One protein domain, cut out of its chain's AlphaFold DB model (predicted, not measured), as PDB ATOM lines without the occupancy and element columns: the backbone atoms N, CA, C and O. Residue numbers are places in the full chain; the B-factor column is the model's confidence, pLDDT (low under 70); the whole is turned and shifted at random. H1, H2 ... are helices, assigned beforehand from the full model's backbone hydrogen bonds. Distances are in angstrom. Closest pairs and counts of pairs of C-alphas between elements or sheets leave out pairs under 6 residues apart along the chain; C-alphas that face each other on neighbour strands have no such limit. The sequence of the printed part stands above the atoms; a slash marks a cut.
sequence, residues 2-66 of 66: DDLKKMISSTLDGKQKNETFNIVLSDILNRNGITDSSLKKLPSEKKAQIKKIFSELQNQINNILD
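This is residues 2 to 66 of the 66 residues of an uncharacterized protein of Bacillus sp. 491mf (UniProt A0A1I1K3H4). Three helices, H2, H3 and H4, make a triangular frame: H2 and H4 form a V that narrows near Phe 21 and Gln 58, and the short H3 stands across its wide end. The small helix H1 covers one face of this frame, and contacts between the helices are few. The printed part has 65 residues with four named helices, H1, H2, H3 and H4 in chain order, and no named strand; the class is all helix. It is compact by its radius of gyration of the C-alphas, 11.9 A, yet elongated in outline, with spans of 36 by 22 by 17 A, and residues 41 to 46 stand free.

H1, residues 2 to 9, and H3, residues 36 to 40, only just touch, with 3 pairs of C-alphas within 8 A; their closest C-alphas, those of Leu 4 and Asp 36, are 7.0 A apart. H1 is close to but not clearly touching H2, residues 18 to 31: the closest C-alphas, of Ser 9 and Asn 18, are 7.4 A apart. These two run opposite ways at a steep tilt of 48 degrees. H1 is also close to but not clearly touching H4, residues 44 to 64, with the C-alphas of Ile 8 and Lys 51 closest at 7.4 A; they run the same way at a steep tilt of 51 degrees. H2 and H4 are close but not clearly touching, with the C-alphas of Phe 21 and Gln 58 closest at 7.3 A, and run opposite ways at a steep tilt of 52 degrees. H3 and H4 are close but not clearly touching, the C-alphas of Leu 39 and Lys 47 being closest at 7.7 A. H2 and H3 are apart. In H1, H2, H3 and H4 every O i to N i+4 pair is within hydrogen-bond range.

H1, Asp 2 to Ser 9, begins at C-alpha 2 at (211.478, 107.717, 134.911) and measures 9.9 A from first to last C-alpha. H2, Asn 18 to Arg 31, measures 19.9 A and ends at C-alpha 31 at (207.625, 102.494, 118.152). H3, Asp 36 to Lys 40, measures 6.0 A. H4, Ser 44 to Ile 64, is the longest helix, 30.6 A, and ends at C-alpha 64 at (185.894, 100.416, 129.121).

The two C-alphas farthest apart, those of Lys 41 and Asp 66, are 36.5 A apart. The printed part has no cut and ends at the chain's last residue, Asp 66. The links H2 to H3 and H3 to H4 are tight, and the link H1 to H2 is short; no link is long. The mean pLDDT of the printed part is 70.3, and residues 2 to 20, residue 36 and residues 65 to 66 are under 70.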
ATOM      1  N   ASP A   2     211.901 107.243 133.594       59.19
ATOM      2  CA  ASP A   2     211.478 107.717 134.911       59.19
ATOM      3  C   ASP A   2     210.816 109.087 134.947       59.19
ATOM      4  O   ASP A   2     209.829 109.240 135.654       59.19
ATOM      5  N   ASP A   3     211.306 110.078 134.201       60.53
ATOM      6  CA  ASP A   3     210.727 111.426 134.269       60.53
ATOM      7  C   ASP A   3     209.348 111.479 133.623       60.53
ATOM      8  O   ASP A   3     208.431 112.074 134.182       60.53
ATOM      9  N   LEU A   4     209.173 110.804 132.483       62.56
ATOM     10  CA  LEU A   4     207.865 110.692 131.854       62.56
ATOM     11  C   LEU A   4     206.938 109.812 132.697       62.56
ATOM     12  O   LEU A   4     205.821 110.233 132.977       62.56
ATOM     13  N   LYS A   5     207.417 108.655 133.180       62.59
ATOM     14  CA  LYS A   5     206.677 107.788 134.110       62.59
ATOM     15  C   LYS A   5     206.232 108.549 135.356       62.59
ATOM     16  O   LYS A   5     205.080 108.434 135.730       62.59
ATOM     17  N   LYS A   6     207.071 109.401 135.951       65.62
ATOM     18  CA  LYS A   6     206.685 110.291 137.061       65.62
ATOM     19  C   LYS A   6     205.660 111.337 136.638       65.62
ATOM     20  O   LYS A   6     204.710 111.590 137.376       65.62
ATOM     21  N   MET A   7     205.824 111.946 135.465       64.50
ATOM     22  CA  MET A   7     204.875 112.923 134.918       64.50
ATOM     23  C   MET A   7     203.486 112.317 134.674       64.50
ATOM     24  O   MET A   7     202.475 112.992 134.849       64.50
ATOM     25  N   ILE A   8     203.463 111.054 134.265       62.34
ATOM     26  CA  ILE A   8     202.283 110.245 133.982       62.34
ATOM     27  C   ILE A   8     201.683 109.744 135.299       62.34
ATOM     28  O   ILE A   8     200.546 110.073 135.605       62.34
ATOM     29  N   SER A   9     202.458 109.082 136.161       60.88
ATOM     30  CA  SER A   9     202.005 108.605 137.475       60.88
ATOM     31  C   SER A   9     201.474 109.714 138.383       60.88
ATOM     32  O   SER A   9     200.561 109.456 139.151       60.88
ATOM     33  N   SER A  10     201.985 110.946 138.282       61.50
ATOM     34  CA  SER A  10     201.435 112.104 139.014       61.50
ATOM     35  C   SER A  10     200.092 112.605 138.475       61.50
ATOM     36  O   SER A  10     199.430 113.389 139.142       61.50
ATOM     37  N   THR A  11     199.696 112.180 137.276       58.66
ATOM     38  CA  THR A  11     198.414 112.534 136.646       58.66
ATOM     39  C   THR A  11     197.404 111.373 136.725       58.66
ATOM     40  O   THR A  11     196.204 111.599 136.631       58.66
ATOM     41  N   LEU A  12     197.879 110.136 136.923       56.97
ATOM     42  CA  LEU A  12     197.082 108.910 136.999       56.97
ATOM     43  C   LEU A  12     196.955 108.416 138.454       56.97
ATOM     44  O   LEU A  12     197.757 107.600 138.907       56.97
ATOM     45  N   ASP A  13     195.915 108.853 139.167       53.66
ATOM     46  CA  ASP A  13     195.656 108.573 140.600       53.66
ATOM     47  C   ASP A  13     195.233 107.114 140.943       53.66
ATOM     48  O   ASP A  13     194.764 106.813 142.038       53.66
ATOM     49  N   GLY A  14     195.387 106.151 140.025       53.53
ATOM     50  CA  GLY A  14     194.910 104.770 140.204       53.53
ATOM     51  C   GLY A  14     196.039 103.742 140.173       53.53
ATOM     52  O   GLY A  14     196.588 103.467 139.110       53.53
ATOM     53  N   LYS A  15     196.374 103.133 141.318       53.88
ATOM     54  CA  LYS A  15     197.518 102.207 141.480       53.88
ATOM     55  C   LYS A  15     197.488 100.924 140.627       53.88
ATOM     56  O   LYS A  15     198.557 100.377 140.396       53.88
ATOM     57  N   GLN A  16     196.331 100.443 140.155       50.47
ATOM     58  CA  GLN A  16     196.236  99.170 139.404       50.47
ATOM     59  C   GLN A  16     195.996  99.334 137.892       50.47
ATOM     60  O   GLN A  16     196.633  98.641 137.107       50.47
ATOM     61  N   LYS A  17     195.173 100.301 137.448       54.56
ATOM     62  CA  LYS A  17     194.982 100.604 136.006       54.56
ATOM     63  C   LYS A  17     196.223 101.291 135.374       54.56
ATOM     64  O   LYS A  17     196.301 101.450 134.158       54.56
ATOM     65  N   ASN A  18     197.220 101.651 136.190       63.81
ATOM     66  CA  ASN A  18     198.462 102.315 135.777       63.81
ATOM     67  C   ASN A  18     199.411 101.403 134.985       63.81
ATOM     68  O   ASN A  18     200.104 101.881 134.095       63.81
ATOM     69  N   GLU A  19     199.492 100.107 135.295       68.06
ATOM     70  CA  GLU A  19     200.552  99.252 134.740       68.06
ATOM     71  C   GLU A  19     200.318  98.923 133.260       68.06
ATOM     72  O   GLU A  19     201.192  99.185 132.433       68.06
ATOM     73  N   THR A  20     199.107  98.490 132.894       69.81
ATOM     74  CA  THR A  20     198.709  98.287 131.490       69.81
ATOM     75  C   THR A  20     198.828  99.574 130.683       69.81
ATOM     76  O   THR A  20     199.373  99.568 129.580       69.81
ATOM     77  N   PHE A  21     198.382 100.700 131.248       71.69
ATOM     78  CA  PHE A  21     198.517 102.005 130.609       71.69
ATOM     79  C   PHE A  21     199.988 102.353 130.352       71.69
ATOM     80  O   PHE A  21     200.348 102.724 129.237       71.69
ATOM     81  N   ASN A  22     200.856 102.164 131.349       70.56
ATOM     82  CA  ASN A  22     202.289 102.421 131.237       70.56
ATOM     83  C   ASN A  22     202.976 101.503 130.218       70.56
ATOM     84  O   ASN A  22     203.889 101.960 129.527       70.56
ATOM     85  N   ILE A  23     202.553 100.240 130.097       75.88
ATOM     86  CA  ILE A  23     203.066  99.298 129.090       75.88
ATOM     87  C   ILE A  23     202.687  99.770 127.684       75.88
ATOM     88  O   ILE A  23     203.570  99.934 126.843       75.88
ATOM     89  N   VAL A  24     201.405 100.065 127.448       75.31
ATOM     90  CA  VAL A  24     200.910 100.548 126.147       75.31
ATOM     91  C   VAL A  24     201.592 101.861 125.759       75.31
ATOM     92  O   VAL A  24     202.037 102.021 124.623       75.31
ATOM     93  N   LEU A  25     201.761 102.778 126.713       74.31
ATOM     94  CA  LEU A  25     202.495 104.020 126.489       74.31
ATOM     95  C   LEU A  25     203.939 103.783 126.083       74.31
ATOM     96  O   LEU A  25     204.428 104.401 125.141       74.31
ATOM     97  N   SER A  26     204.627 102.929 126.838       72.94
ATOM     98  CA  SER A  26     206.041 102.655 126.616       72.94
ATOM     99  C   SER A  26     206.251 102.070 125.223       72.94
ATOM    100  O   SER A  26     207.184 102.473 124.530       72.94
ATOM    101  N   ASP A  27     205.349 101.188 124.789       78.88
ATOM    102  CA  ASP A  27     205.407 100.573 123.466       78.88
ATOM    103  C   ASP A  27     205.137 101.591 122.346       78.88
ATOM    104  O   ASP A  27     205.896 101.667 121.380       78.88
ATOM    105  N   ILE A  28     204.121 102.450 122.494       76.19
ATOM    106  CA  ILE A  28     203.808 103.502 121.510       76.19
ATOM    107  C   ILE A  28     204.970 104.489 121.370       76.19
ATOM    108  O   ILE A  28     205.356 104.838 120.253       76.19
ATOM    109  N   LEU A  29     205.548 104.940 122.484       76.00
ATOM    110  CA  LEU A  29     206.668 105.883 122.463       76.00
ATOM    111  C   LEU A  29     207.905 105.256 121.811       76.00
ATOM    112  O   LEU A  29     208.509 105.886 120.941       76.00
ATOM    113  N   ASN A  30     208.221 104.002 122.151       76.44
ATOM    114  CA  ASN A  30     209.330 103.266 121.545       76.44
ATOM    115  C   ASN A  30     209.135 103.063 120.037       76.44
ATOM    116  O   ASN A  30     210.060 103.330 119.271       76.44
ATOM    117  N   ARG A  31     207.936 102.663 119.586       76.94
ATOM    118  CA  ARG A  31     207.625 102.494 118.152       76.94
ATOM    119  C   ARG A  31     207.788 103.781 117.349       76.94
ATOM    120  O   ARG A  31     208.135 103.724 116.176       76.94
ATOM    121  N   ASN A  32     207.553 104.931 117.976       74.94
ATOM    122  CA  ASN A  32     207.703 106.241 117.343       74.94
ATOM    123  C   ASN A  32     209.099 106.859 117.554       74.94
ATOM    124  O   ASN A  32     209.308 108.022 117.215       74.94
ATOM    125  N   GLY A  33     210.058 106.123 118.134       73.50
ATOM    126  CA  GLY A  33     211.410 106.625 118.413       73.50
ATOM    127  C   GLY A  33     211.441 107.789 119.412       73.50
ATOM    128  O   GLY A  33     212.406 108.557 119.464       73.50
ATOM    129  N   ILE A  34     210.378 107.956 120.202       75.38
ATOM    130  CA  ILE A  34     210.251 109.042 121.166       75.38
ATOM    131  C   ILE A  34     210.995 108.640 122.437       75.38
ATOM    132  O   ILE A  34     210.499 107.893 123.274       75.38
ATOM    133  N   THR A  35     212.205 109.172 122.582       73.38
ATOM    134  CA  THR A  35     213.044 108.969 123.769       73.38
ATOM    135  C   THR A  35     212.752 110.015 124.849       73.38
ATOM    136  O   THR A  35     212.234 111.098 124.560       73.38
ATOM    137  N   ASP A  36     213.165 109.766 126.096       68.12
ATOM    138  CA  ASP A  36     213.087 110.786 127.156       68.12
ATOM    139  C   ASP A  36     213.809 112.078 126.793       68.12
ATOM    140  O   ASP A  36     213.395 113.156 127.208       68.12
ATOM    141  N   SER A  37     214.894 111.983 126.025       72.12
ATOM    142  CA  SER A  37     215.651 113.155 125.592       72.12
ATOM    143  C   SER A  37     214.824 114.002 124.620       72.12
ATOM    144  O   SER A  37     214.796 115.229 124.732       72.12
ATOM    145  N   SER A  38     214.066 113.349 123.733       73.44
ATOM    146  CA  SER A  38     213.089 113.995 122.850       73.44
ATOM    147  C   SER A  38     211.982 114.675 123.659       73.44
ATOM    148  O   SER A  38     211.654 115.831 123.409       73.44
ATOM    149  N   LEU A  39     211.468 114.002 124.693       70.69
ATOM    150  CA  LEU A  39     210.413 114.522 125.571       70.69
ATOM    151  C   LEU A  39     210.892 115.684 126.451       70.69
ATOM    152  O   LEU A  39     210.166 116.659 126.643       70.69
ATOM    153  N   LYS A  40     212.128 115.633 126.957       72.69
ATOM    154  CA  LYS A  40     212.736 116.719 127.743       72.69
ATOM    155  C   LYS A  40     212.933 117.981 126.915       72.69
ATOM    156  O   LYS A  40     212.692 119.070 127.439       72.69
ATOM    157  N   LYS A  41     213.286 117.831 125.636       81.25
ATOM    158  CA  LYS A  41     213.458 118.930 124.677       81.25
ATOM    159  C   LYS A  41     212.141 119.526 124.172       81.25
ATOM    160  O   LYS A  41     212.175 120.568 123.525       81.25
ATOM    161  N   LEU A  42     210.989 118.918 124.474       76.50
ATOM    162  CA  LEU A  42     209.703 119.490 124.080       76.50
ATOM    163  C   LEU A  42     209.412 120.807 124.825       76.50
ATOM    164  O   LEU A  42     209.640 120.891 126.042       76.50
ATOM    165  N   PRO A  43     208.829 121.799 124.127       82.44
ATOM    166  CA  PRO A  43     208.263 122.986 124.753       82.44
ATOM    167  C   PRO A  43     207.236 122.618 125.830       82.44
ATOM    168  O   PRO A  43     206.524 121.615 125.717       82.44
ATOM    169  N   SER A  44     207.125 123.447 126.866       76.00
ATOM    170  CA  SER A  44     206.167 123.287 127.970       76.00
ATOM    171  C   SER A  44     204.720 123.151 127.486       76.00
ATOM    172  O   SER A  44     203.981 122.314 127.997       76.00
ATOM    173  N   GLU A  45     204.340 123.891 126.446       79.56
ATOM    174  CA  GLU A  45     203.015 123.796 125.826       79.56
ATOM    175  C   GLU A  45     202.752 122.411 125.211       79.56
ATOM    176  O   GLU A  45     201.711 121.800 125.451       79.56
ATOM    177  N   LYS A  46     203.730 121.853 124.488       74.44
ATOM    178  CA  LYS A  46     203.636 120.498 123.921       74.44
ATOM    179  C   LYS A  46     203.564 119.435 125.017       74.44
ATOM    180  O   LYS A  46     202.799 118.484 124.891       74.44
ATOM    181  N   LYS A  47     204.297 119.614 126.120       73.69
ATOM    182  CA  LYS A  47     204.210 118.734 127.301       73.69
ATOM    183  C   LYS A  47     202.817 118.767 127.939       73.69
ATOM    184  O   LYS A  47     202.309 117.716 128.324       73.69
ATOM    185  N   ALA A  48     202.188 119.941 128.017       74.81
ATOM    186  CA  ALA A  48     200.828 120.091 128.535       74.81
ATOM    187  C   ALA A  48     199.781 119.428 127.622       74.81
ATOM    188  O   ALA A  48     198.910 118.713 128.115       74.81
ATOM    189  N   GLN A  49     199.906 119.589 126.300       75.56
ATOM    190  CA  GLN A  49     199.044 118.906 125.324       75.56
ATOM    191  C   GLN A  49     199.149 117.380 125.449       75.56
ATOM    192  O   GLN A  49     198.134 116.694 125.515       75.56
ATOM    193  N   ILE A  50     200.372 116.854 125.561       75.88
ATOM    194  CA  ILE A  50     200.620 115.420 125.754       75.88
ATOM    195  C   ILE A  50     199.991 114.916 127.062       75.88
ATOM    196  O   ILE A  50     199.326 113.884 127.056       75.88
ATOM    197  N   LYS A  51     200.136 115.654 128.173       72.88
ATOM    198  CA  LYS A  51     199.462 115.312 129.438       72.88
ATOM    199  C   LYS A  51     197.948 115.223 129.283       72.88
ATOM    200  O   LYS A  51     197.352 114.274 129.781       72.88
ATOM    201  N   LYS A  52     197.338 116.190 128.594       77.06
ATOM    202  CA  LYS A  52     195.887 116.223 128.386       77.06
ATOM    203  C   LYS A  52     195.405 114.989 127.617       77.06
ATOM    204  O   LYS A  52     194.488 114.318 128.076       77.06
ATOM    205  N   ILE A  53     196.083 114.654 126.516       78.62
ATOM    206  CA  ILE A  53     195.796 113.447 125.724       78.62
ATOM    207  C   ILE A  53     195.899 112.193 126.604       78.62
ATOM    208  O   ILE A  53     195.050 111.309 126.523       78.62
ATOM    209  N   PHE A  54     196.899 112.119 127.487       74.62
ATOM    210  CA  PHE A  54     197.042 110.978 128.392       74.62
ATOM    211  C   PHE A  54     195.914 110.859 129.418       74.62
ATOM    212  O   PHE A  54     195.417 109.752 129.617       74.62
ATOM    213  N   SER A  55     195.478 111.959 130.033       73.44
ATOM    214  CA  SER A  55     194.319 111.939 130.936       73.44
ATOM    215  C   SER A  55     193.036 111.507 130.222       73.44
ATOM    216  O   SER A  55     192.250 110.740 130.772       73.44
ATOM    217  N   GLU A  56     192.833 111.952 128.980       79.88
ATOM    218  CA  GLU A  56     191.678 111.553 128.169       79.88
ATOM    219  C   GLU A  56     191.714 110.056 127.823       79.88
ATOM    220  O   GLU A  56     190.709 109.366 127.995       79.88
ATOM    221  N   LEU A  57     192.873 109.530 127.410       76.38
ATOM    222  CA  LEU A  57     193.056 108.101 127.132       76.38
ATOM    223  C   LEU A  57     192.848 107.239 128.379       76.38
ATOM    224  O   LEU A  57     192.214 106.189 128.303       76.38
ATOM    225  N   GLN A  58     193.349 107.683 129.532       71.81
ATOM    226  CA  GLN A  58     193.121 106.981 130.789       71.81
ATOM    227  C   GLN A  58     191.630 106.920 131.127       71.81
ATOM    228  O   GLN A  58     191.142 105.853 131.486       71.81
ATOM    229  N   ASN A  59     190.898 108.030 131.004       78.56
ATOM    230  CA  ASN A  59     189.459 108.039 131.267       78.56
ATOM    231  C   ASN A  59     188.696 107.107 130.323       78.56
ATOM    232  O   ASN A  59     187.799 106.398 130.767       78.56
ATOM    233  N   GLN A  60     189.076 107.053 129.043       77.25
ATOM    234  CA  GLN A  60     188.478 106.108 128.097       77.25
ATOM    235  C   GLN A  60     188.748 104.654 128.496       77.25
ATOM    236  O   GLN A  60     187.827 103.845 128.500       77.25
ATOM    237  N   ILE A  61     189.980 104.326 128.891       72.50
ATOM    238  CA  ILE A  61     190.328 102.983 129.374       72.50
ATOM    239  C   ILE A  61     189.569 102.654 130.662       72.50
ATOM    240  O   ILE A  61     189.059 101.547 130.802       72.50
ATOM    241  N   ASN A  62     189.455 103.608 131.588       71.81
ATOM    242  CA  ASN A  62     188.705 103.422 132.826       71.81
ATOM    243  C   ASN A  62     187.234 103.111 132.546       71.81
ATOM    244  O   ASN A  62     186.737 102.175 133.156       71.81
ATOM    245  N   ASN A  63     186.606 103.830 131.608       75.50
ATOM    246  CA  ASN A  63     185.216 103.621 131.190       75.50
ATOM    247  C   ASN A  63     184.979 102.294 130.452       75.50
ATOM    248  O   ASN A  63     183.851 101.825 130.420       75.50
ATOM    249  N   ILE A  64     185.997 101.725 129.796       75.69
ATOM    250  CA  ILE A  64     185.894 100.416 129.121       75.69
ATOM    251  C   ILE A  64     186.062  99.261 130.121       75.69
ATOM    252  O   ILE A  64     185.569  98.162 129.887       75.69
ATOM    253  N   LEU A  65     186.817  99.492 131.198       65.31
ATOM    254  CA  LEU A  65     187.140  98.496 132.223       65.31
ATOM    255  C   LEU A  65     186.208  98.540 133.450       65.31
ATOM    256  O   LEU A  65     186.420  97.742 134.362       65.31
ATOM    257  N   ASP A  66     185.266  99.483 133.496       55.53
ATOM    258  CA  ASP A  66     184.142  99.527 134.446       55.53
ATOM    259  C   ASP A  66     182.894  98.904 133.804       55.53
ATOM    260  O   ASP A  66     182.128  98.243 134.544       55.53
TER     261      ASP A  66